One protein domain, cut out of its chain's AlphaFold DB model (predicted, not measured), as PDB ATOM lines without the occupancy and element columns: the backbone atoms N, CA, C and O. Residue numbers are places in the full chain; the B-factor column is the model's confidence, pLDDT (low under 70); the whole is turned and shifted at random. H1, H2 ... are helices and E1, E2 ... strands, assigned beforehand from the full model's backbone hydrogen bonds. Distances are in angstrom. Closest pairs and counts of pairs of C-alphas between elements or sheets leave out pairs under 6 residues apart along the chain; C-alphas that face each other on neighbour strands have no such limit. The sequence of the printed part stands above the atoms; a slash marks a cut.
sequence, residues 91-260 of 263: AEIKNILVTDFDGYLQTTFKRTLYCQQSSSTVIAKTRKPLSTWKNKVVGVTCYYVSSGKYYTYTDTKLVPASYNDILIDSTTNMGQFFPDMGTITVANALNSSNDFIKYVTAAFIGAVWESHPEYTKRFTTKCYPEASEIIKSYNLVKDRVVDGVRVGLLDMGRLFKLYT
ATOM      1  N   ALA A  91      31.207 -15.891 -13.776       90.12
ATOM      2  CA  ALA A  91      31.787 -15.073 -12.714       90.12
ATOM      3  C   ALA A  91      30.999 -13.771 -12.504       90.12
ATOM      4  O   ALA A  91      30.666 -13.440 -11.368       90.12
ATOM      5  N   GLU A  92      30.630 -13.084 -13.588       88.75
ATOM      6  CA  GLU A  92      29.774 -11.894 -13.533       88.75
ATOM      7  C   GLU A  92      28.396 -12.228 -12.955       88.75
ATOM      8  O   GLU A  92      27.948 -11.535 -12.049       88.75
ATOM      9  N   ILE A  93      27.759 -13.322 -13.391       91.69
ATOM     10  CA  ILE A  93      26.457 -13.752 -12.850       91.69
ATOM     11  C   ILE A  93      26.530 -14.047 -11.349       91.69
ATOM     12  O   ILE A  93      25.639 -13.656 -10.598       91.69
ATOM     13  N   LYS A  94      27.600 -14.702 -10.886       92.19
ATOM     14  CA  LYS A  94      27.822 -14.915  -9.449       92.19
ATOM     15  C   LYS A  94      28.008 -13.595  -8.709       92.19
ATOM     16  O   LYS A  94      27.455 -13.440  -7.626       92.19
ATOM     17  N   ASN A  95      28.757 -12.656  -9.283       86.69
ATOM     18  CA  ASN A  95      28.949 -11.344  -8.681       86.69
ATOM     19  C   ASN A  95      27.619 -10.588  -8.565       86.69
ATOM     20  O   ASN A  95      27.304 -10.113  -7.487       86.69
ATOM     21  N   ILE A  96      26.801 -10.577  -9.622       85.31
ATOM     22  CA  ILE A  96      25.459  -9.975  -9.628       85.31
ATOM     23  C   ILE A  96      24.576 -10.595  -8.545       85.31
ATOM     24  O   ILE A  96      23.939  -9.875  -7.779       85.31
ATOM     25  N   LEU A  97      24.567 -11.926  -8.427       87.19
ATOM     26  CA  LEU A  97      23.818 -12.602  -7.370       87.19
ATOM     27  C   LEU A  97      24.267 -12.134  -5.976       87.19
ATOM     28  O   LEU A  97      23.434 -11.893  -5.111       87.19
ATOM     29  N   VAL A  98      25.570 -11.960  -5.756       81.50
ATOM     30  CA  VAL A  98      26.100 -11.518  -4.460       81.50
ATOM     31  C   VAL A  98      25.870 -10.026  -4.213       81.50
ATOM     32  O   VAL A  98      25.558  -9.654  -3.088       81.50
ATOM     33  N   THR A  99      26.028  -9.153  -5.206       78.31
ATOM     34  CA  THR A  99      25.957  -7.696  -5.010       78.31
ATOM     35  C   THR A  99      24.535  -7.172  -5.109       78.31
ATOM     36  O   THR A  99      24.069  -6.457  -4.221       78.31
ATOM     37  N   ASP A 100      23.843  -7.546  -6.179       78.44
ATOM     38  CA  ASP A 100      22.590  -6.932  -6.599       78.44
ATOM     39  C   ASP A 100      21.390  -7.664  -5.998       78.44
ATOM     40  O   ASP A 100      20.377  -7.039  -5.705       78.44
ATOM     41  N   PHE A 101      21.499  -8.979  -5.780       82.00
ATOM     42  CA  PHE A 101      20.407  -9.774  -5.222       82.00
ATOM     43  C   PHE A 101      20.624  -9.921  -3.711       82.00
ATOM     44  O   PHE A 101      19.942  -9.276  -2.919       82.00
ATOM     45  N   ASP A 102      21.638 -10.679  -3.292       76.19
ATOM     46  CA  ASP A 102      21.915 -10.947  -1.878       76.19
ATOM     47  C   ASP A 102      22.377  -9.700  -1.129       76.19
ATOM     48  O   ASP A 102      21.901  -9.411  -0.035       76.19
ATOM     49  N   GLY A 103      23.324  -8.959  -1.700       66.06
ATOM     50  CA  GLY A 103      23.933  -7.785  -1.092       66.06
ATOM     51  C   GLY A 103      22.906  -6.686  -0.899       66.06
ATOM     52  O   GLY A 103      22.832  -6.109   0.187       66.06
ATOM     53  N   TYR A 104      22.044  -6.454  -1.891       64.75
ATOM     54  CA  TYR A 104      20.895  -5.569  -1.742       64.75
ATOM     55  C   TYR A 104      19.935  -6.070  -0.664       64.75
ATOM     56  O   TYR A 104      19.540  -5.294   0.206       64.75
ATOM     57  N   LEU A 105      19.599  -7.363  -0.663       60.72
ATOM     58  CA  LEU A 105      18.695  -7.919   0.336       60.72
ATOM     59  C   LEU A 105      19.262  -7.810   1.752       60.72
ATOM     60  O   LEU A 105      18.552  -7.458   2.684       60.72
ATOM     61  N   GLN A 106      20.553  -8.052   1.935       54.69
ATOM     62  CA  GLN A 106      21.213  -7.924   3.224       54.69
ATOM     63  C   GLN A 106      21.369  -6.457   3.619       54.69
ATOM     64  O   GLN A 106      21.056  -6.095   4.740       54.69
ATOM     65  N   THR A 107      21.835  -5.575   2.740       50.94
ATOM     66  CA  THR A 107      21.997  -4.147   3.075       50.94
ATOM     67  C   THR A 107      20.659  -3.465   3.343       50.94
ATOM     68  O   THR A 107      20.565  -2.653   4.263       50.94
ATOM     69  N   THR A 108      19.614  -3.853   2.616       49.31
ATOM     70  CA  THR A 108      18.268  -3.298   2.765       49.31
ATOM     71  C   THR A 108      17.493  -3.973   3.887       49.31
ATOM     72  O   THR A 108      16.849  -3.270   4.657       49.31
ATOM     73  N   PHE A 109      17.583  -5.298   4.051       47.19
ATOM     74  CA  PHE A 109      16.752  -6.104   4.963       47.19
ATOM     75  C   PHE A 109      17.546  -6.864   6.040       47.19
ATOM     76  O   PHE A 109      17.072  -7.877   6.551       47.19
ATOM     77  N   LYS A 110      18.731  -6.377   6.444       38.59
ATOM     78  CA  LYS A 110      19.661  -7.023   7.407       38.59
ATOM     79  C   LYS A 110      19.069  -7.454   8.758       38.59
ATOM     80  O   LYS A 110      19.784  -8.076   9.540       38.59
ATOM     81  N   ARG A 111      17.811  -7.129   9.078       36.34
ATOM     82  CA  ARG A 111      17.087  -7.595  10.270       36.34
ATOM     83  C   ARG A 111      15.606  -7.796   9.944       36.34
ATOM     84  O   ARG A 111      15.036  -7.024   9.184       36.34
ATOM     85  N   THR A 112      15.015  -8.826  10.546       41.22
ATOM     86  CA  THR A 112      13.587  -9.183  10.550       41.22
ATOM     87  C   THR A 112      12.659  -7.980  10.342       41.22
ATOM     88  O   THR A 112      12.704  -7.034  11.127       41.22
ATOM     89  N   LEU A 113      11.809  -8.020   9.309       38.34
ATOM     90  CA  LEU A 113      10.792  -6.990   9.091       38.34
ATOM     91  C   LEU A 113       9.712  -7.119  10.178       38.34
ATOM     92  O   LEU A 113       9.038  -8.151  10.280       38.34
ATOM     93  N   TYR A 114       9.541  -6.075  10.987       40.75
ATOM     94  CA  TYR A 114       8.423  -5.952  11.917       40.75
ATOM     95  C   TYR A 114       7.395  -4.997  11.310       40.75
ATOM     96  O   TYR A 114       7.690  -3.831  11.044       40.75
ATOM     97  N   CYS A 115       6.185  -5.499  11.075       38.28
ATOM     98  CA  CYS A 115       5.049  -4.673  10.679       38.28
ATOM     99  C   CYS A 115       4.190  -4.442  11.926       38.28
ATOM    100  O   CYS A 115       3.679  -5.406  12.503       38.28
ATOM    101  N   GLN A 116       4.045  -3.187  12.352       36.88
ATOM    102  CA  GLN A 116       3.136  -2.818  13.434       36.88
ATOM    103  C   GLN A 116       1.746  -2.593  12.840       36.88
ATOM    104  O   GLN A 116       1.527  -1.631  12.112       36.88
ATOM    105  N   GLN A 117       0.806  -3.489  13.132       38.44
ATOM    106  CA  GLN A 117      -0.580  -3.349  12.696       38.44
ATOM    107  C   GLN A 117      -1.419  -2.969  13.916       38.44
ATOM    108  O   GLN A 117      -1.737  -3.847  14.713       38.44
ATOM    109  N   SER A 118      -1.646  -1.658  14.091       43.75
ATOM    110  CA  SER A 118      -2.576  -0.942  15.006       43.75
ATOM    111  C   SER A 118      -2.720  -1.366  16.485       43.75
ATOM    112  O   SER A 118      -3.399  -0.677  17.237       43.75
ATOM    113  N   SER A 119      -2.054  -2.425  16.933       44.78
ATOM    114  CA  SER A 119      -1.973  -2.922  18.318       44.78
ATOM    115  C   SER A 119      -1.151  -4.219  18.440       44.78
ATOM    116  O   SER A 119      -0.900  -4.673  19.552       44.78
ATOM    117  N   SER A 120      -0.694  -4.823  17.332       37.22
ATOM    118  CA  SER A 120       0.080  -6.071  17.352       37.22
ATOM    119  C   SER A 120       1.316  -6.028  16.446       37.22
ATOM    120  O   SER A 120       1.295  -5.529  15.318       37.22
ATOM    121  N   THR A 121       2.423  -6.561  16.968       39.78
ATOM    122  CA  THR A 121       3.688  -6.729  16.247       39.78
ATOM    123  C   THR A 121       3.633  -8.029  15.452       39.78
ATOM    124  O   THR A 121       3.709  -9.114  16.028       39.78
ATOM    125  N   VAL A 122       3.519  -7.951  14.126       39.97
ATOM    126  CA  VAL A 122       3.564  -9.146  13.274       39.97
ATOM    127  C   VAL A 122       4.993  -9.355  12.787       39.97
ATOM    128  O   VAL A 122       5.536  -8.541  12.040       39.97
ATOM    129  N   ILE A 123       5.600 -10.472  13.194       40.59
ATOM    130  CA  ILE A 123       6.908 -10.907  12.700       40.59
ATOM    131  C   ILE A 123       6.726 -11.391  11.259       40.59
ATOM    132  O   ILE A 123       6.165 -12.466  11.022       40.59
ATOM    133  N   ALA A 124       7.213 -10.630  10.278       41.16
ATOM    134  CA  ALA A 124       7.320 -11.133   8.917       41.16
ATOM    135  C   ALA A 124       8.538 -12.066   8.851       41.16
ATOM    136  O   ALA A 124       9.657 -11.654   8.553       41.16
ATOM    137  N   LYS A 125       8.339 -13.349   9.184       37.97
ATOM    138  CA  LYS A 125       9.348 -14.375   8.892       37.97
ATOM    139  C   LYS A 125       9.569 -14.414   7.375       37.97
ATOM    140  O   LYS A 125       8.622 -14.518   6.597       37.97
ATOM    141  N   THR A 126      10.837 -14.325   7.004       41.19
ATOM    142  CA  THR A 126      11.472 -14.051   5.703       41.19
ATOM    143  C   THR A 126      11.229 -15.077   4.580       41.19
ATOM    144  O   THR A 126      12.102 -15.304   3.756       41.19
ATOM    145  N   ARG A 127      10.058 -15.721   4.502       40.25
ATOM    146  CA  ARG A 127       9.751 -16.728   3.459       40.25
ATOM    147  C   ARG A 127       8.311 -16.665   2.941       40.25
ATOM    148  O   ARG A 127       7.685 -17.700   2.734       40.25
ATOM    149  N   LYS A 128       7.736 -15.468   2.793       43.78
ATOM    150  CA  LYS A 128       6.395 -15.306   2.199       43.78
ATOM    151  C   LYS A 128       6.487 -14.772   0.763       43.78
ATOM    152  O   LYS A 128       7.358 -13.935   0.528       43.78
ATOM    153  N   PRO A 129       5.605 -15.211  -0.157       43.62
ATOM    154  CA  PRO A 129       5.582 -14.743  -1.546       43.62
ATOM    155  C   PRO A 129       5.382 -13.226  -1.621       43.62
ATOM    156  O   PRO A 129       4.676 -12.664  -0.781       43.62
ATOM    157  N   LEU A 130       5.988 -12.565  -2.611       41.81
ATOM    158  CA  LEU A 130       6.017 -11.105  -2.799       41.81
ATOM    159  C   LEU A 130       4.610 -10.479  -2.843       41.81
ATOM    160  O   LEU A 130       4.410  -9.362  -2.369       41.81
ATOM    161  N   SER A 131       3.608 -11.217  -3.321       43.75
ATOM    162  CA  SER A 131       2.190 -10.825  -3.281       43.75
ATOM    163  C   SER A 131       1.681 -10.558  -1.856       43.75
ATOM    164  O   SER A 131       0.908  -9.629  -1.622       43.75
ATOM    165  N   THR A 132       2.194 -11.292  -0.865       41.44
ATOM    166  CA  THR A 132       1.929 -11.043   0.564       41.44
ATOM    167  C   THR A 132       2.631  -9.794   1.098       41.44
ATOM    168  O   THR A 132       2.242  -9.295   2.153       41.44
ATOM    169  N   TRP A 133       3.665  -9.302   0.407       43.00
ATOM    170  CA  TRP A 133       4.390  -8.079   0.760       43.00
ATOM    171  C   TRP A 133       3.697  -6.854   0.161       43.00
ATOM    172  O   TRP A 133       3.407  -5.913   0.894       43.00
ATOM    173  N   LYS A 134       3.341  -6.895  -1.131       35.72
ATOM    174  CA  LYS A 134       2.674  -5.783  -1.837       35.72
ATOM    175  C   LYS A 134       1.407  -5.293  -1.129       35.72
ATOM    176  O   LYS A 134       1.233  -4.094  -0.972       35.72
ATOM    177  N   ASN A 135       0.575  -6.209  -0.632       34.94
ATOM    178  CA  ASN A 135      -0.683  -5.848   0.035       34.94
ATOM    179  C   ASN A 135      -0.517  -5.425   1.508       34.94
ATOM    180  O   ASN A 135      -1.457  -4.899   2.095       34.94
ATOM    181  N   LYS A 136       0.650  -5.660   2.131       37.34
ATOM    182  CA  LYS A 136       0.932  -5.271   3.529       37.34
ATOM    183  C   LYS A 136       1.758  -3.997   3.664       37.34
ATOM    184  O   LYS A 136       1.774  -3.417   4.744       37.34
ATOM    185  N   VAL A 137       2.421  -3.560   2.597       37.12
ATOM    186  CA  VAL A 137       3.212  -2.319   2.565       37.12
ATOM    187  C   VAL A 137       2.396  -1.193   1.915       37.12
ATOM    188  O   VAL A 137       2.901  -0.391   1.143       37.12
ATOM    189  N   VAL A 138       1.101  -1.126   2.229       31.56
ATOM    190  CA  VAL A 138       0.273   0.054   1.963       31.56
ATOM    191  C   VAL A 138      -0.059   0.658   3.324       31.56
ATOM    192  O   VAL A 138      -0.853   0.107   4.079       31.56
ATOM    193  N   GLY A 139       0.628   1.746   3.676       33.81
ATOM    194  CA  GLY A 139       0.345   2.528   4.885       33.81
ATOM    195  C   GLY A 139       0.896   1.985   6.211       33.81
ATOM    196  O   GLY A 139       0.498   2.480   7.262       33.81
ATOM    197  N   VAL A 140       1.805   1.002   6.204       35.44
ATOM    198  CA  VAL A 140       2.424   0.488   7.437       35.44
ATOM    199  C   VAL A 140       3.873   0.946   7.506       35.44
ATOM    200  O   VAL A 140       4.702   0.523   6.700       35.44
ATOM    201  N   THR A 141       4.196   1.794   8.479       38.94
ATOM    202  CA  THR A 141       5.585   2.137   8.783       38.94
ATOM    203  C   THR A 141       6.280   0.878   9.296       38.94
ATOM    204  O   THR A 141       6.086   0.449  10.434       38.94
ATOM    205  N   CYS A 142       7.031   0.214   8.425       38.41
ATOM    206  CA  CYS A 142       7.883  -0.897   8.814       38.41
ATOM    207  C   CYS A 142       9.099  -0.332   9.547       38.41
ATOM    208  O   CYS A 142       9.707   0.632   9.086       38.41
ATOM    209  N   TYR A 143       9.470  -0.934  10.673       39.41
ATOM    210  CA  TYR A 143      10.635  -0.500  11.437       39.41
ATOM    211  C   TYR A 143      11.616  -1.650  11.653       39.41
ATOM    212  O   TYR A 143      11.235  -2.818  11.759       39.41
ATOM    213  N   TYR A 144      12.896  -1.299  11.764       38.94
ATOM    214  CA  TYR A 144      13.960  -2.203  12.193       38.94
ATOM    215  C   TYR A 144      14.234  -2.025  13.685       38.94
ATOM    216  O   TYR A 144      14.299  -0.895  14.162       38.94
ATOM    217  N   VAL A 145      14.485  -3.124  14.402       32.06
ATOM    218  CA  VAL A 145      15.054  -3.065  15.755       32.06
ATOM    219  C   VAL A 145      16.536  -3.416  15.687       32.06
ATOM    220  O   VAL A 145      16.946  -4.569  15.530       32.06
ATOM    221  N   SER A 146      17.362  -2.389  15.831       32.16
ATOM    222  CA  SER A 146      18.756  -2.528  16.216       32.16
ATOM    223  C   SER A 146      18.975  -1.689  17.452       32.16
ATOM    224  O   SER A 146      19.007  -0.470  17.326       32.16
ATOM    225  N   SER A 147      19.063  -2.337  18.622       34.56
ATOM    226  CA  SER A 147      19.544  -1.735  19.876       34.56
ATOM    227  C   SER A 147      19.184  -0.245  20.026       34.56
ATOM    228  O   SER A 147      20.066   0.604  20.129       34.56
ATOM    229  N   GLY A 148      17.884   0.070  19.964       32.28
ATOM    230  CA  GLY A 148      17.348   1.380  20.346       32.28
ATOM    231  C   GLY A 148      17.089   2.436  19.262       32.28
ATOM    232  O   GLY A 148      16.719   3.541  19.647       32.28
ATOM    233  N   LYS A 149      17.219   2.180  17.948       27.81
ATOM    234  CA  LYS A 149      16.800   3.170  16.921       27.81
ATOM    235  C   LYS A 149      16.021   2.553  15.754       27.81
ATOM    236  O   LYS A 149      16.476   1.589  15.142       27.81
ATOM    237  N   TYR A 150      14.861   3.143  15.458       31.31
ATOM    238  CA  TYR A 150      13.965   2.780  14.358       31.31
ATOM    239  C   TYR A 150      14.254   3.664  13.134       31.31
ATOM    240  O   TYR A 150      14.317   4.883  13.268       31.31
ATOM    241  N   TYR A 151      14.417   3.069  11.948       30.66
ATOM    242  CA  TYR A 151      14.565   3.806  10.685       30.66
ATOM    243  C   TYR A 151      13.275   3.723   9.864       30.66
ATOM    244  O   TYR A 151      12.737   2.631   9.678       30.66
ATOM    245  N   THR A 152      12.804   4.870   9.379       30.66
ATOM    246  CA  THR A 152      11.621   5.031   8.519       30.66
ATOM    247  C   THR A 152      11.966   4.788   7.045       30.66
ATOM    248  O   THR A 152      13.087   5.051   6.608       30.66
ATOM    249  N   TYR A 153      11.002   4.290   6.269       37.44
ATOM    250  CA  TYR A 153      11.132   4.061   4.825       37.44
ATOM    251  C   TYR A 153      10.756   5.318   4.028       37.44
ATOM    252  O   TYR A 153       9.769   5.972   4.351       37.44
ATOM    253  N   THR A 154      11.516   5.625   2.975       34.03
ATOM    254  CA  THR A 154      11.214   6.668   1.980       34.03
ATOM    255  C   THR A 154      11.451   6.125   0.559       34.03
ATOM    256  O   THR A 154      12.260   5.211   0.381       34.03
ATOM    257  N   ASP A 155      10.719   6.666  -0.426       35.59
ATOM    258  CA  ASP A 155      10.508   6.225  -1.829       35.59
ATOM    259  C   ASP A 155      11.747   6.150  -2.762       35.59
ATOM    260  O   ASP A 155      11.642   6.300  -3.977       35.59
ATOM    261  N   THR A 156      12.954   5.916  -2.244       40.72
ATOM    262  CA  THR A 156      14.216   5.980  -3.014       40.72
ATOM    263  C   THR A 156      14.933   4.634  -3.192       40.72
ATOM    264  O   THR A 156      16.135   4.617  -3.459       40.72
ATOM    265  N   LYS A 157      14.255   3.488  -3.026       52.22
ATOM    266  CA  LYS A 157      14.924   2.172  -2.920       52.22
ATOM    267  C   LYS A 157      14.564   1.176  -4.026       52.22
ATOM    268  O   LYS A 157      13.407   1.055  -4.413       52.22
ATOM    269  N   LEU A 158      15.588   0.438  -4.467       54.06
ATOM    270  CA  LEU A 158      15.561  -0.541  -5.558       54.06
ATOM    271  C   LEU A 158      14.524  -1.653  -5.300       54.06
ATOM    272  O   LEU A 158      14.362  -2.144  -4.179       54.06
ATOM    273  N   VAL A 159      13.820  -2.103  -6.333       62.00
ATOM    274  CA  VAL A 159      12.956  -3.292  -6.222       62.00
ATOM    275  C   VAL A 159      13.845  -4.529  -5.982       62.00
ATOM    276  O   VAL A 159      14.941  -4.590  -6.533       62.00
ATOM    277  N   PRO A 160      13.466  -5.497  -5.128       68.44
ATOM    278  CA  PRO A 160      14.229  -6.732  -5.004       68.44
ATOM    279  C   PRO A 160      14.025  -7.634  -6.231       68.44
ATOM    280  O   PRO A 160      12.909  -7.757  -6.749       68.44
ATOM    281  N   ALA A 161      15.092  -8.321  -6.648       78.88
ATOM    282  CA  ALA A 161      15.035  -9.264  -7.758       78.88
ATOM    283  C   ALA A 161      14.014 -10.375  -7.477       78.88
ATOM    284  O   ALA A 161      14.074 -11.074  -6.464       78.88
ATOM    285  N   SER A 162      13.041 -10.522  -8.372       80.81
ATOM    286  CA  SER A 162      11.968 -11.498  -8.218       80.81
ATOM    287  C   SER A 162      11.434 -11.966  -9.564       80.81
ATOM    288  O   SER A 162      11.549 -11.274 -10.576       80.81
ATOM    289  N   TYR A 163      10.835 -13.152  -9.568       83.94
ATOM    290  CA  TYR A 163      10.133 -13.713 -10.717       83.94
ATOM    291  C   TYR A 163       8.865 -14.421 -10.238       83.94
ATOM    292  O   TYR A 163       8.935 -15.238  -9.324       83.94
ATOM    293  N   ASN A 164       7.706 -14.110 -10.829       81.88
ATOM    294  CA  ASN A 164       6.398 -14.644 -10.410       81.88
ATOM    295  C   ASN A 164       6.168 -14.569  -8.888       81.88
ATOM    296  O   ASN A 164       5.809 -15.557  -8.252       81.88
ATOM    297  N   ASP A 165       6.423 -13.399  -8.299       73.88
ATOM    298  CA  ASP A 165       6.327 -13.143  -6.854       73.88
ATOM    299  C   ASP A 165       7.256 -13.994  -5.963       73.88
ATOM    300  O   ASP A 165       7.126 -13.991  -4.735       73.88
ATOM    301  N   ILE A 166       8.223 -14.700  -6.546       75.06
ATOM    302  CA  ILE A 166       9.274 -15.397  -5.811       75.06
ATOM    303  C   ILE A 166      10.487 -14.480  -5.760       75.06
ATOM    304  O   ILE A 166      11.008 -14.072  -6.796       75.06
ATOM    305  N   LEU A 167      10.920 -14.148  -4.546       80.44
ATOM    306  CA  LEU A 167      12.180 -13.454  -4.321       80.44
ATOM    307  C   LEU A 167      13.339 -14.363  -4.736       80.44
ATOM    308  O   LEU A 167      13.336 -15.536  -4.369       80.44
ATOM    309  N   ILE A 168      14.305 -13.821  -5.476       83.88
ATOM    310  CA  ILE A 168      15.476 -14.570  -5.931       83.88
ATOM    311  C   ILE A 168      16.712 -14.086  -5.173       83.88
ATOM    312  O   ILE A 168      17.080 -12.916  -5.235       83.88
ATOM    313  N   ASP A 169      17.353 -15.023  -4.486       85.31
ATOM    314  CA  ASP A 169      18.602 -14.885  -3.736       85.31
ATOM    315  C   ASP A 169      19.435 -16.178  -3.852       85.31
ATOM    316  O   ASP A 169      18.997 -17.170  -4.446       85.31
ATOM    317  N   SER A 170      20.637 -16.210  -3.277       89.50
ATOM    318  CA  SER A 170      21.516 -17.391  -3.302       89.50
ATOM    319  C   SER A 170      20.912 -18.659  -2.702       89.50
ATOM    320  O   SER A 170      21.345 -19.763  -3.052       89.50
ATOM    321  N   THR A 171      19.926 -18.527  -1.817       87.56
ATOM    322  CA  THR A 171      19.272 -19.633  -1.104       87.56
ATOM    323  C   THR A 171      17.993 -20.113  -1.782       87.56
ATOM    324  O   THR A 171      17.462 -21.166  -1.421       87.56
ATOM    325  N   THR A 172      17.512 -19.371  -2.777       87.94
ATOM    326  CA  THR A 172      16.268 -19.653  -3.488       87.94
ATOM    327  C   THR A 172      16.347 -21.012  -4.168       87.94
ATOM    328  O   THR A 172      17.358 -21.359  -4.780       87.94
ATOM    329  N   ASN A 173      15.287 -21.807  -4.038       94.19
ATOM    330  CA  ASN A 173      15.245 -23.157  -4.584       94.19
ATOM    331  C   ASN A 173      14.952 -23.125  -6.094       94.19
ATOM    332  O   ASN A 173      13.857 -22.741  -6.505       94.19
ATOM    333  N   MET A 174      15.882 -23.623  -6.914       96.88
ATOM    334  CA  MET A 174      15.719 -23.697  -8.369       96.88
ATOM    335  C   MET A 174      14.591 -24.636  -8.808       96.88
ATOM    336  O   MET A 174      14.016 -24.417  -9.874       96.88
ATOM    337  N   GLY A 175      14.209 -25.622  -7.990       96.19
ATOM    338  CA  GLY A 175      13.060 -26.495  -8.249       96.19
ATOM    339  C   GLY A 175      11.725 -25.757  -8.372       96.19
ATOM    340  O   GLY A 175      10.796 -26.278  -8.981       96.19
ATOM    341  N   GLN A 176      11.631 -24.527  -7.851       94.00
ATOM    342  CA  GLN A 176      10.448 -23.674  -8.009       94.00
ATOM    343  C   GLN A 176      10.255 -23.185  -9.454       94.00
ATOM    344  O   GLN A 176       9.133 -22.874  -9.847       94.00
ATOM    345  N   PHE A 177      11.332 -23.136 -10.243       95.62
ATOM    346  CA  PHE A 177      11.317 -22.713 -11.646       95.62
ATOM    347  C   PHE A 177      11.566 -23.889 -12.600       95.62
ATOM    348  O   PHE A 177      10.981 -23.954 -13.681       95.62
ATOM    349  N   PHE A 178      12.403 -24.841 -12.180       95.88
ATOM    350  CA  PHE A 178      12.824 -26.008 -12.948       95.88
ATOM    351  C   PHE A 178      12.669 -27.279 -12.093       95.88
ATOM    352  O   PHE A 178      13.626 -27.684 -11.431       95.88
ATOM    353  N   PRO A 179      11.483 -27.920 -12.080       92.75
ATOM    354  CA  PRO A 179      11.159 -29.008 -11.150       92.75
ATOM    355  C   PRO A 179      12.196 -30.137 -11.026       92.75
ATOM    356  O   PRO A 179      12.456 -30.590  -9.912       92.75
ATOM    357  N   ASP A 180      12.860 -30.545 -12.116       91.75
ATOM    358  CA  ASP A 180      13.845 -31.645 -12.078       91.75
ATOM    359  C   ASP A 180      15.159 -31.255 -11.365       91.75
ATOM    360  O   ASP A 180      16.039 -32.095 -11.183       91.75
ATOM    361  N   MET A 181      15.317 -29.993 -10.951       94.62
ATOM    362  CA  MET A 181      16.448 -29.530 -10.135       94.62
ATOM    363  C   MET A 181      16.243 -29.756  -8.629       94.62
ATOM    364  O   MET A 181      17.170 -29.555  -7.843       94.62
ATOM    365  N   GLY A 182      15.054 -30.201  -8.206       94.12
ATOM    366  CA  GLY A 182      14.788 -30.610  -6.829       94.12
ATOM    367  C   GLY A 182      14.892 -29.463  -5.822       94.12
ATOM    368  O   GLY A 182      14.111 -28.520  -5.866       94.12
ATOM    369  N   THR A 183      15.815 -29.574  -4.865       95.88
ATOM    370  CA  THR A 183      16.014 -28.593  -3.780       95.88
ATOM    371  C   THR A 183      17.302 -27.785  -3.920       95.88
ATOM    372  O   THR A 183      17.703 -27.097  -2.978       95.88
ATOM    373  N   ILE A 184      17.980 -27.873  -5.070       97.00
ATOM    374  CA  ILE A 184      19.233 -27.152  -5.283       97.00
ATOM    375  C   ILE A 184      18.993 -25.639  -5.220       97.00
ATOM    376  O   ILE A 184      18.081 -25.103  -5.850       97.00
ATOM    377  N   THR A 185      19.817 -24.942  -4.446       97.12
ATOM    378  CA  THR A 185      19.743 -23.484  -4.341       97.12
ATOM    379  C   THR A 185      20.388 -22.811  -5.552       97.12
ATOM    380  O   THR A 185      21.235 -23.420  -6.211       97.12
ATOM    381  N   VAL A 186      20.051 -21.546  -5.828       96.56
ATOM    382  CA  VAL A 186      20.678 -20.753  -6.906       96.56
ATOM    383  C   VAL A 186      22.208 -20.795  -6.803       96.56
ATOM    384  O   VAL A 186      22.888 -21.100  -7.785       96.56
ATOM    385  N   ALA A 187      22.773 -20.549  -5.614       95.75
ATOM    386  CA  ALA A 187      24.225 -20.546  -5.436       95.75
ATOM    387  C   ALA A 187      24.858 -21.920  -5.690       95.75
ATOM    388  O   ALA A 187      25.897 -22.007  -6.350       95.75
ATOM    389  N   ASN A 188      24.235 -23.004  -5.224       97.75
ATOM    390  CA  ASN A 188      24.747 -24.353  -5.470       97.75
ATOM    391  C   ASN A 188      24.622 -24.738  -6.949       97.75
ATOM    392  O   ASN A 188      25.525 -25.365  -7.501       97.75
ATOM    393  N   ALA A 189      23.553 -24.311  -7.622       97.75
ATOM    394  CA  ALA A 189      23.346 -24.561  -9.041       97.75
ATOM    395  C   ALA A 189      24.394 -23.853  -9.919       97.75
ATOM    396  O   ALA A 189      24.983 -24.487 -10.796       97.75
ATOM    397  N   LEU A 190      24.741 -22.594  -9.621       97.12
ATOM    398  CA  LEU A 190      25.825 -21.866 -10.307       97.12
ATOM    399  C   LEU A 190      27.225 -22.466 -10.067       97.12
ATOM    400  O   LEU A 190      28.155 -22.216 -10.841       97.12
ATOM    401  N   ASN A 191      27.397 -23.249  -9.000       96.81
ATOM    402  CA  ASN A 191      28.634 -23.971  -8.685       96.81
ATOM    403  C   ASN A 191      28.603 -25.451  -9.105       96.81
ATOM    404  O   ASN A 191      29.579 -26.163  -8.887       96.81
ATOM    405  N   SER A 192      27.518 -25.918  -9.728       96.44
ATOM    406  CA  SER A 192      27.338 -27.328 -10.072       96.44
ATOM    407  C   SER A 192      28.409 -27.841 -11.045       96.44
ATOM    408  O   SER A 192      28.841 -27.133 -11.957       96.44
ATOM    409  N   SER A 193      28.813 -29.104 -10.907       94.88
ATOM    410  CA  SER A 193      29.596 -29.807 -11.934       94.88
ATOM    411  C   SER A 193      28.746 -30.195 -13.150       94.88
ATOM    412  O   SER A 193      29.291 -30.462 -14.218       94.88
ATOM    413  N   ASN A 194      27.415 -30.185 -13.026       94.44
ATOM    414  CA  ASN A 194      26.499 -30.426 -14.131       94.44
ATOM    415  C   ASN A 194      26.359 -29.154 -14.984       94.44
ATOM    416  O   ASN A 194      25.775 -28.158 -14.549       94.44
ATOM    417  N   ASP A 195      26.884 -29.206 -16.212       90.81
ATOM    418  CA  ASP A 195      26.860 -28.083 -17.152       90.81
ATOM    419  C   ASP A 195      25.435 -27.579 -17.416       90.81
ATOM    420  O   ASP A 195      25.209 -26.371 -17.381       90.81
ATOM    421  N   PHE A 196      24.455 -28.468 -17.610       92.56
ATOM    422  CA  PHE A 196      23.074 -28.036 -17.831       92.56
ATOM    423  C   PHE A 196      22.576 -27.184 -16.658       92.56
ATOM    424  O   PHE A 196      22.187 -26.044 -16.894       92.56
ATOM    425  N   ILE A 197      22.668 -27.687 -15.417       96.06
ATOM    426  CA  ILE A 197      22.221 -26.978 -14.200       96.06
ATOM    427  C   ILE A 197      22.919 -25.621 -14.061       96.06
ATOM    428  O   ILE A 197      22.271 -24.615 -13.767       96.06
ATOM    429  N   LYS A 198      24.230 -25.573 -14.307       96.06
ATOM    430  CA  LYS A 198      25.014 -24.339 -14.220       96.06
ATOM    431  C   LYS A 198      24.544 -23.292 -15.230       96.06
ATOM    432  O   LYS A 198      24.251 -22.160 -14.844       96.06
ATOM    433  N   TYR A 199      24.466 -23.656 -16.510       95.19
ATOM    434  CA  TYR A 199      24.211 -22.692 -17.583       95.19
ATOM    435  C   TYR A 199      22.736 -22.289 -17.693       95.19
ATOM    436  O   TYR A 199      22.460 -21.134 -18.002       95.19
ATOM    437  N   VAL A 200      21.779 -23.168 -17.374       95.25
ATOM    438  CA  VAL A 200      20.353 -22.785 -17.272       95.25
ATOM    439  C   VAL A 200      20.097 -21.848 -16.100       95.25
ATOM    440  O   VAL A 200      19.367 -20.873 -16.261       95.25
ATOM    441  N   THR A 201      20.751 -22.075 -14.958       97.25
ATOM    442  CA  THR A 201      20.657 -21.164 -13.813       97.25
ATOM    443  C   THR A 201      21.260 -19.814 -14.175       97.25
ATOM    444  O   THR A 201      20.636 -18.787 -13.936       97.25
ATOM    445  N   ALA A 202      22.431 -19.797 -14.818       95.81
ATOM    446  CA  ALA A 202      23.059 -18.550 -15.239       95.81
ATOM    447  C   ALA A 202      22.216 -17.767 -16.258       95.81
ATOM    448  O   ALA A 202      22.082 -16.553 -16.125       95.81
ATOM    449  N   ALA A 203      21.615 -18.458 -17.231       93.81
ATOM    450  CA  ALA A 203      20.702 -17.853 -18.194       93.81
ATOM    451  C   ALA A 203      19.469 -17.251 -17.506       93.81
ATOM    452  O   ALA A 203      19.097 -16.116 -17.791       93.81
ATOM    453  N   PHE A 204      18.868 -17.983 -16.565       96.00
ATOM    454  CA  PHE A 204      17.708 -17.517 -15.810       96.00
ATOM    455  C   PHE A 204      18.025 -16.292 -14.939       96.00
ATOM    456  O   PHE A 204      17.295 -15.307 -14.992       96.00
ATOM    457  N   ILE A 205      19.126 -16.315 -14.181       95.38
ATOM    458  CA  ILE A 205      19.532 -15.178 -13.339       95.38
ATOM    459  C   ILE A 205      19.873 -13.953 -14.193       95.38
ATOM    460  O   ILE A 205      19.437 -12.853 -13.864       95.38
ATOM    461  N   GLY A 206      20.586 -14.139 -15.307       90.62
ATOM    462  CA  GLY A 206      20.878 -13.055 -16.248       90.62
ATOM    463  C   GLY A 206      19.611 -12.440 -16.845       90.62
ATOM    464  O   GLY A 206      19.473 -11.220 -16.854       90.62
ATOM    465  N   ALA A 207      18.640 -13.270 -17.239       91.06
ATOM    466  CA  ALA A 207      17.342 -12.810 -17.731       91.06
ATOM    467  C   ALA A 207      16.564 -11.997 -16.685       91.06
ATOM    468  O   ALA A 207      16.034 -10.931 -16.990       91.06
ATOM    469  N   VAL A 208      16.517 -12.473 -15.437       90.25
ATOM    470  CA  VAL A 208      15.874 -11.743 -14.330       90.25
ATOM    471  C   VAL A 208      16.575 -10.412 -14.077       90.25
ATOM    472  O   VAL A 208      15.909  -9.403 -13.854       90.25
ATOM    473  N   TRP A 209      17.907 -10.393 -14.128       87.19
ATOM    474  CA  TRP A 209      18.694  -9.184 -13.921       87.19
ATOM    475  C   TRP A 209      18.459  -8.147 -15.024       87.19
ATOM    476  O   TRP A 209      18.173  -6.995 -14.711       87.19
ATOM    477  N   GLU A 210      18.492  -8.536 -16.302       84.75
ATOM    478  CA  GLU A 210      18.254  -7.606 -17.415       84.75
ATOM    479  C   GLU A 210      16.817  -7.078 -17.474       84.75
ATOM    480  O   GLU A 210      16.596  -5.927 -17.856       84.75
ATOM    481  N   SER A 211      15.833  -7.889 -17.077       82.56
ATOM    482  CA  SER A 211      14.428  -7.468 -17.019       82.56
ATOM    483  C   SER A 211      14.071  -6.700 -15.743       82.56
ATOM    484  O   SER A 211      12.948  -6.211 -15.614       82.56
ATOM    485  N   HIS A 212      15.008  -6.543 -14.808       78.62
ATOM    486  CA  HIS A 212      14.768  -5.814 -13.574       78.62
ATOM    487  C   HIS A 212      14.622  -4.298 -13.832       78.62
ATOM    488  O   HIS A 212      15.506  -3.714 -14.463       78.62
ATOM    489  N   PRO A 213      13.594  -3.601 -13.301       72.19
ATOM    490  CA  PRO A 213      13.342  -2.180 -13.595       72.19
ATOM    491  C   PRO A 213      14.510  -1.230 -13.290       72.19
ATOM    492  O   PRO A 213      14.679  -0.205 -13.950       72.19
ATOM    493  N   GLU A 214      15.331  -1.575 -12.301       67.94
ATOM    494  CA  GLU A 214      16.486  -0.764 -11.898       67.94
ATOM    495  C   GLU A 214      17.731  -1.023 -12.748       67.94
ATOM    496  O   GLU A 214      18.549  -0.129 -12.967       67.94
ATOM    497  N   TYR A 215      17.882  -2.252 -13.243       69.50
ATOM    498  CA  TYR A 215      19.064  -2.659 -13.997       69.50
ATOM    499  C   TYR A 215      18.829  -2.571 -15.499       69.50
ATOM    500  O   TYR A 215      19.786  -2.352 -16.230       69.50
ATOM    501  N   THR A 216      17.576  -2.600 -15.968       69.69
ATOM    502  CA  THR A 216      17.237  -2.478 -17.392       69.69
ATOM    503  C   THR A 216      17.809  -1.206 -18.019       69.69
ATOM    504  O   THR A 216      18.163  -1.225 -19.189       69.69
ATOM    505  N   LYS A 217      17.963  -0.117 -17.247       69.19
ATOM    506  CA  LYS A 217      18.574   1.144 -17.709       69.19
ATOM    507  C   LYS A 217      20.082   1.027 -17.966       69.19
ATOM    508  O   LYS A 217      20.638   1.856 -18.676       69.19
ATOM    509  N   ARG A 218      20.746   0.024 -17.379       68.19
ATOM    510  CA  ARG A 218      22.173  -0.275 -17.592       68.19
ATOM    511  C   ARG A 218      22.417  -1.005 -18.915       68.19
ATOM    512  O   ARG A 218      23.557  -1.046 -19.367       68.19
ATOM    513  N   PHE A 219      21.371  -1.552 -19.536       65.06
ATOM    514  CA  PHE A 219      21.468  -2.291 -20.790       65.06
ATOM    515  C   PHE A 219      20.829  -1.483 -21.916       65.06
ATOM    516  O   PHE A 219      19.628  -1.238 -21.928       65.06
ATOM    517  N   THR A 220      21.636  -1.088 -22.897       64.25
ATOM    518  CA  THR A 220      21.132  -0.476 -24.136       64.25
ATOM    519  C   THR A 220      20.415  -1.496 -25.016       64.25
ATOM    520  O   THR A 220      19.532  -1.139 -25.790       64.25
ATOM    521  N   THR A 221      20.780  -2.774 -24.880       66.69
ATOM    522  CA  THR A 221      20.189  -3.893 -25.615       66.69
ATOM    523  C   THR A 221      20.095  -5.092 -24.680       66.69
ATOM    524  O   THR A 221      21.109  -5.491 -24.107       66.69
ATOM    525  N   LYS A 222      18.897  -5.668 -24.525       69.25
ATOM    526  CA  LYS A 222      18.725  -6.927 -23.790       69.25
ATOM    527  C   LYS A 222      19.345  -8.072 -24.587       69.25
ATOM    528  O   LYS A 222      19.070  -8.214 -25.781       69.25
ATOM    529  N   CYS A 223      20.185  -8.863 -23.936       77.50
ATOM    530  CA  CYS A 223      20.903  -9.978 -24.540       77.50
ATOM    531  C   CYS A 223      20.324 -11.336 -24.126       77.50
ATOM    532  O   CYS A 223      20.527 -12.316 -24.846       77.50
ATOM    533  N   TYR A 224      19.613 -11.412 -22.999       83.69
ATOM    534  CA  TYR A 224      18.967 -12.644 -22.551       83.69
ATOM    535  C   TYR A 224      17.526 -12.747 -23.080       83.69
ATOM    536  O   TYR A 224      16.830 -11.733 -23.192       83.69
ATOM    537  N   PRO A 225      17.038 -13.968 -23.365       83.50
ATOM    538  CA  PRO A 225      15.608 -14.226 -23.478       83.50
ATOM    539  C   PRO A 225      14.892 -13.850 -22.180       83.50
ATOM    540  O   PRO A 225      15.470 -13.957 -21.099       83.50
ATOM    541  N   GLU A 226      13.610 -13.498 -22.261       85.38
ATOM    542  CA  GLU A 226      12.795 -13.326 -21.056       85.38
ATOM    543  C   GLU A 226      12.781 -14.622 -20.225       85.38
ATOM    544  O   GLU A 226      12.719 -15.737 -20.758       85.38
ATOM    545  N   ALA A 227      12.809 -14.490 -18.896       89.62
ATOM    546  CA  ALA A 227      12.916 -15.630 -17.983       89.62
ATOM    547  C   ALA A 227      11.783 -16.664 -18.173       89.62
ATOM    548  O   ALA A 227      12.002 -17.873 -18.037       89.62
ATOM    549  N   SER A 228      10.588 -16.208 -18.566       87.50
ATOM    550  CA  SER A 228       9.448 -17.067 -18.903       87.50
ATOM    551  C   SER A 228       9.696 -17.951 -20.123       87.50
ATOM    552  O   SER A 228       9.291 -19.113 -20.121       87.50
ATOM    553  N   GLU A 229      10.392 -17.446 -21.142       86.69
ATOM    554  CA  GLU A 229      10.730 -18.214 -22.344       86.69
ATOM    555  C   GLU A 229      11.788 -19.282 -22.047       86.69
ATOM    556  O   GLU A 229      11.714 -20.391 -22.582       86.69
ATOM    557  N   ILE A 230      12.721 -19.005 -21.129       88.81
ATOM    558  CA  ILE A 230      13.689 -20.000 -20.641       88.81
ATOM    559  C   ILE A 230      12.957 -21.150 -19.933       88.81
ATOM    560  O   ILE A 230      13.189 -22.319 -20.254       88.81
ATOM    561  N   ILE A 231      12.040 -20.839 -19.011       91.00
ATOM    562  CA  ILE A 231      11.257 -21.847 -18.271       91.00
ATOM    563  C   ILE A 231      10.353 -22.648 -19.214       91.00
ATOM    564  O   ILE A 231      10.281 -23.877 -19.128       91.00
ATOM    565  N   LYS A 232       9.677 -21.975 -20.148       87.25
ATOM    566  CA  LYS A 232       8.845 -22.624 -21.166       87.25
ATOM    567  C   LYS A 232       9.673 -23.576 -22.029       87.25
ATOM    568  O   LYS A 232       9.284 -24.728 -22.204       87.25
ATOM    569  N   SER A 233      10.836 -23.128 -22.501       85.56
ATOM    570  CA  SER A 233      11.756 -23.946 -23.298       85.56
ATOM    571  C   SER A 233      12.234 -25.174 -22.527       85.56
ATOM    572  O   SER A 233      12.218 -26.272 -23.074       85.56
ATOM    573  N   TYR A 234      12.579 -25.019 -21.247       89.50
ATOM    574  CA  TYR A 234      12.923 -26.141 -20.375       89.50
ATOM    575  C   TYR A 234      11.789 -27.173 -20.295       89.50
ATOM    576  O   TYR A 234      12.017 -28.362 -20.524       89.50
ATOM    577  N   ASN A 235      10.557 -26.725 -20.031       88.12
ATOM    578  CA  ASN A 235       9.404 -27.618 -19.915       88.12
ATOM    579  C   ASN A 235       9.091 -28.360 -21.221       88.12
ATOM    580  O   ASN A 235       8.623 -29.492 -21.171       88.12
ATOM    581  N   LEU A 236       9.390 -27.764 -22.378       85.25
ATOM    582  CA  LEU A 236       9.227 -28.416 -23.679       85.25
ATOM    583  C   LEU A 236      10.253 -29.530 -23.935       85.25
ATOM    584  O   LEU A 236       9.992 -30.419 -24.746       85.25
ATOM    585  N   VAL A 237      11.428 -29.480 -23.299       84.50
ATOM    586  CA  VAL A 237      12.554 -30.367 -23.647       84.50
ATOM    587  C   VAL A 237      12.989 -31.315 -22.537       84.50
ATOM    588  O   VAL A 237      13.743 -32.249 -22.816       84.50
ATOM    589  N   LYS A 238      12.512 -31.127 -21.302       86.88
ATOM    590  CA  LYS A 238      12.906 -31.944 -20.141       86.88
ATOM    591  C   LYS A 238      12.585 -33.434 -20.280       86.88
ATOM    592  O   LYS A 238      13.374 -34.263 -19.825       86.88
ATOM    593  N   ASP A 239      11.496 -33.759 -20.974       87.50
ATOM    594  CA  ASP A 239      11.012 -35.133 -21.170       87.50
ATOM    595  C   ASP A 239      11.534 -35.759 -22.474       87.50
ATOM    596  O   ASP A 239      11.189 -36.884 -22.835       87.50
ATOM    597  N   ARG A 240      12.388 -35.037 -23.210       83.56
ATOM    598  CA  ARG A 240      12.906 -35.491 -24.498       83.56
ATOM    599  C   ARG A 240      14.077 -36.450 -24.300       83.56
ATOM    600  O   ARG A 240      15.201 -36.018 -24.031       83.56
ATOM    601  N   VAL A 241      13.803 -37.742 -24.467       82.25
ATOM    602  CA  VAL A 241      14.762 -38.835 -24.261       82.25
ATOM    603  C   VAL A 241      15.042 -39.576 -25.571       82.25
ATOM    604  O   VAL A 241      14.116 -39.899 -26.311       82.25
ATOM    605  N   VAL A 242      16.316 -39.856 -25.849       80.88
ATOM    606  CA  VAL A 242      16.783 -40.721 -26.945       80.88
ATOM    607  C   VAL A 242      17.781 -41.704 -26.347       80.88
ATOM    608  O   VAL A 242      18.710 -41.276 -25.668       80.88
ATOM    609  N   ASP A 243      17.550 -43.003 -26.534       87.81
ATOM    610  CA  ASP A 243      18.396 -44.083 -26.002       87.81
ATOM    611  C   ASP A 243      18.692 -43.953 -24.494       87.81
ATOM    612  O   ASP A 243      19.812 -44.137 -24.028       87.81
ATOM    613  N   GLY A 244      17.676 -43.567 -23.711       84.75
ATOM    614  CA  GLY A 244      17.796 -43.357 -22.260       84.75
ATOM    615  C   GLY A 244      18.469 -42.040 -21.849       84.75
ATOM    616  O   GLY A 244      18.522 -41.718 -20.664       84.75
ATOM    617  N   VAL A 245      18.930 -41.232 -22.806       80.88
ATOM    618  CA  VAL A 245      19.593 -39.947 -22.564       80.88
ATOM    619  C   VAL A 245      18.613 -38.790 -22.755       80.88
ATOM    620  O   VAL A 245      17.966 -38.678 -23.794       80.88
ATOM    621  N   ARG A 246      18.539 -37.869 -21.784       81.81
ATOM    622  CA  ARG A 246      17.742 -36.625 -21.864       81.81
ATOM    623  C   ARG A 246      18.375 -35.599 -22.813       81.81
ATOM    624  O   ARG A 246      18.900 -34.568 -22.387       81.81
ATOM    625  N   VAL A 247      18.342 -35.887 -24.113       83.06
ATOM    626  CA  VAL A 247      18.972 -35.075 -25.167       83.06
ATOM    627  C   VAL A 247      18.483 -33.627 -25.190       83.06
ATOM    628  O   VAL A 247      19.275 -32.727 -25.444       83.06
ATOM    629  N   GLY A 248      17.216 -33.377 -24.842       80.94
ATOM    630  CA  GLY A 248      16.663 -32.022 -24.822       80.94
ATOM    631  C   GLY A 248      17.364 -31.090 -23.828       80.94
ATOM    632  O   GLY A 248      17.715 -29.962 -24.174       80.94
ATOM    633  N   LEU A 249      17.633 -31.582 -22.614       85.88
ATOM    634  CA  LEU A 249      18.358 -30.827 -21.586       85.88
ATOM    635  C   LEU A 249      19.837 -30.650 -21.951       85.88
ATOM    636  O   LEU A 249      20.408 -29.586 -21.714       85.88
ATOM    637  N   LEU A 250      20.453 -31.667 -22.564       83.56
ATOM    638  CA  LEU A 250      21.837 -31.583 -23.035       83.56
ATOM    639  C   LEU A 250      22.005 -30.510 -24.114       83.56
ATOM    640  O   LEU A 250      22.928 -29.698 -24.031       83.56
ATOM    641  N   ASP A 251      21.113 -30.477 -25.103       81.50
ATOM    642  CA  ASP A 251      21.164 -29.496 -26.187       81.50
ATOM    643  C   ASP A 251      20.926 -28.074 -25.671       81.50
ATOM    644  O   ASP A 251      21.665 -27.156 -26.030       81.50
ATOM    645  N   MET A 252      19.953 -27.898 -24.772       84.81
ATOM    646  CA  MET A 252      19.694 -26.617 -24.111       84.81
ATOM    647  C   MET A 252      20.909 -26.142 -23.301       84.81
ATOM    648  O   MET A 252      21.330 -24.994 -23.435       84.81
ATOM    649  N   GLY A 253      21.529 -27.031 -22.517       85.69
ATOM    650  CA  GLY A 253      22.729 -26.716 -21.740       85.69
ATOM    651  C   GLY A 253      23.917 -26.313 -22.617       85.69
ATOM    652  O   GLY A 253      24.596 -25.330 -22.324       85.69
ATOM    653  N   ARG A 254      24.142 -27.020 -23.733       84.94
ATOM    654  CA  ARG A 254      25.187 -26.681 -24.718       84.94
ATOM    655  C   ARG A 254      24.939 -25.330 -25.378       84.94
ATOM    656  O   ARG A 254      25.883 -24.565 -25.559       84.94
ATOM    657  N   LEU A 255      23.689 -25.036 -25.725       82.56
ATOM    658  CA  LEU A 255      23.308 -23.759 -26.316       82.56
ATOM    659  C   LEU A 255      23.561 -22.605 -25.341       82.56
ATOM    660  O   LEU A 255      24.174 -21.608 -25.708       82.56
ATOM    661  N   PHE A 256      23.153 -22.755 -24.084       88.44
ATOM    662  CA  PHE A 256      23.370 -21.724 -23.070       88.44
ATOM    663  C   PHE A 256      24.850 -21.520 -22.765       88.44
ATOM    664  O   PHE A 256      25.310 -20.384 -22.708       88.44
ATOM    665  N   LYS A 257      25.625 -22.607 -22.698       88.19
ATOM    666  CA  LYS A 257      27.087 -22.548 -22.600       88.19
ATOM    667  C   LYS A 257      27.733 -21.781 -23.757       88.19
ATOM    668  O   LYS A 257      28.691 -21.057 -23.529       88.19
ATOM    669  N   LEU A 258      27.227 -21.932 -24.984       83.31
ATOM    670  CA  LEU A 258      27.746 -21.233 -26.166       83.31
ATOM    671  C   LEU A 258      27.531 -19.708 -26.090       83.31
ATOM    672  O   LEU A 258      28.404 -18.934 -26.508       83.31
ATOM    673  N   TYR A 259      26.373 -19.288 -25.572       81.44
ATOM    674  CA  TYR A 259      26.024 -17.877 -25.404       81.44
ATOM    675  C   TYR A 259      26.719 -17.236 -24.197       81.44
ATOM    676  O   TYR A 259      27.116 -16.073 -24.273       81.44
ATOM    677  N   THR A 260      26.946 -17.984 -23.113       84.75
ATOM    678  CA  THR A 260      27.753 -17.536 -21.969       84.75
ATOM    679  C   THR A 260      29.210 -17.300 -22.379       84.75
ATOM    680  O   THR A 260      29.872 -18.185 -22.920       84.75
TER     681      THR A 260
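Overview. This is residues 91 to 260 of the 263 residues of an uncharacterized protein of Rheinheimera sp (UniProt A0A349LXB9). Picture a long model with two ends: a body of helices in which H3, H5 and H6 pack round H4, and a looser head with the small strand hairpin E1 and E2 and the short helix H2. H1 starts beside H4 and reaches out from the body toward the head, and the long unnamed stretch 135 to 185 leads back from the head to the body. The printed part has 170 residues, with six named helices and two named strands in the order H1, E1, E2, H2, H3, H4, H5, H6; the sheet, E1 - E2, is antiparallel. The class is mostly helix, though under half of the residues are in named elements. The whole is only just compact, close to loose, with a radius of gyration of the C-alphas of 18.6 A, and elongated, with spans of 64 by 34 by 26 A.

Arrangement. Start with H1, residues 91 to 109; with residues 93 to 97 alone it touches H4, residues 195 to 210, at a steep tilt of 54 degrees, the same way, the closest C-alphas being those of Ile 93 and Ala 202, 6.3 A apart. Next comes the hairpin of E1, residues 113 to 117, and E2, residues 120 to 124, where N 117 and O 120 are 3.0 A apart and N 122 and O 115 also 3.0 A, within hydrogen-bond range. Residues 114 to 115 of E1 also pair antiparallel with residues 142 to 143. H2, residues 131 to 134, touches no helix. H3, residues 186 to 190, touches H4, the hub, with C-alphas 190 and 198 closest at 4.7 A. H5, residues 227 to 237, forms a helical hairpin with H4 at a shallow tilt of 27 degrees, opposite ways, closest at C-alphas 207 and 227, 5.3 A. H6, residues 247 to 259, touches H4 at a steep tilt of 54 degrees, the same way, with C-alphas 196 and 253 closest at 4.1 A. Every O i to N i+4 pair is within hydrogen-bond range in H3, H4, H5 and H6, and 11 of 15 are in H1; H2 is too short for such a pair.

Along the chain. Find C-alpha 91 at (31.787, -15.073, -12.714); H1 runs 24.9 A from there to C-alpha 109. H4 covers 22.2 A, H5 15.8 A, and H6 18.6 A to C-alpha 259 at (26.024, -17.877, -25.404).

Size, cuts and confidence. Look for the farthest C-alphas at Gly 148 and Asp 243, 64.9 A apart. The printed part has no cut; the links H2 to H3 and H4 to H5 are long. Residues 103 to 160 and 214 to 222 have pLDDT under 70.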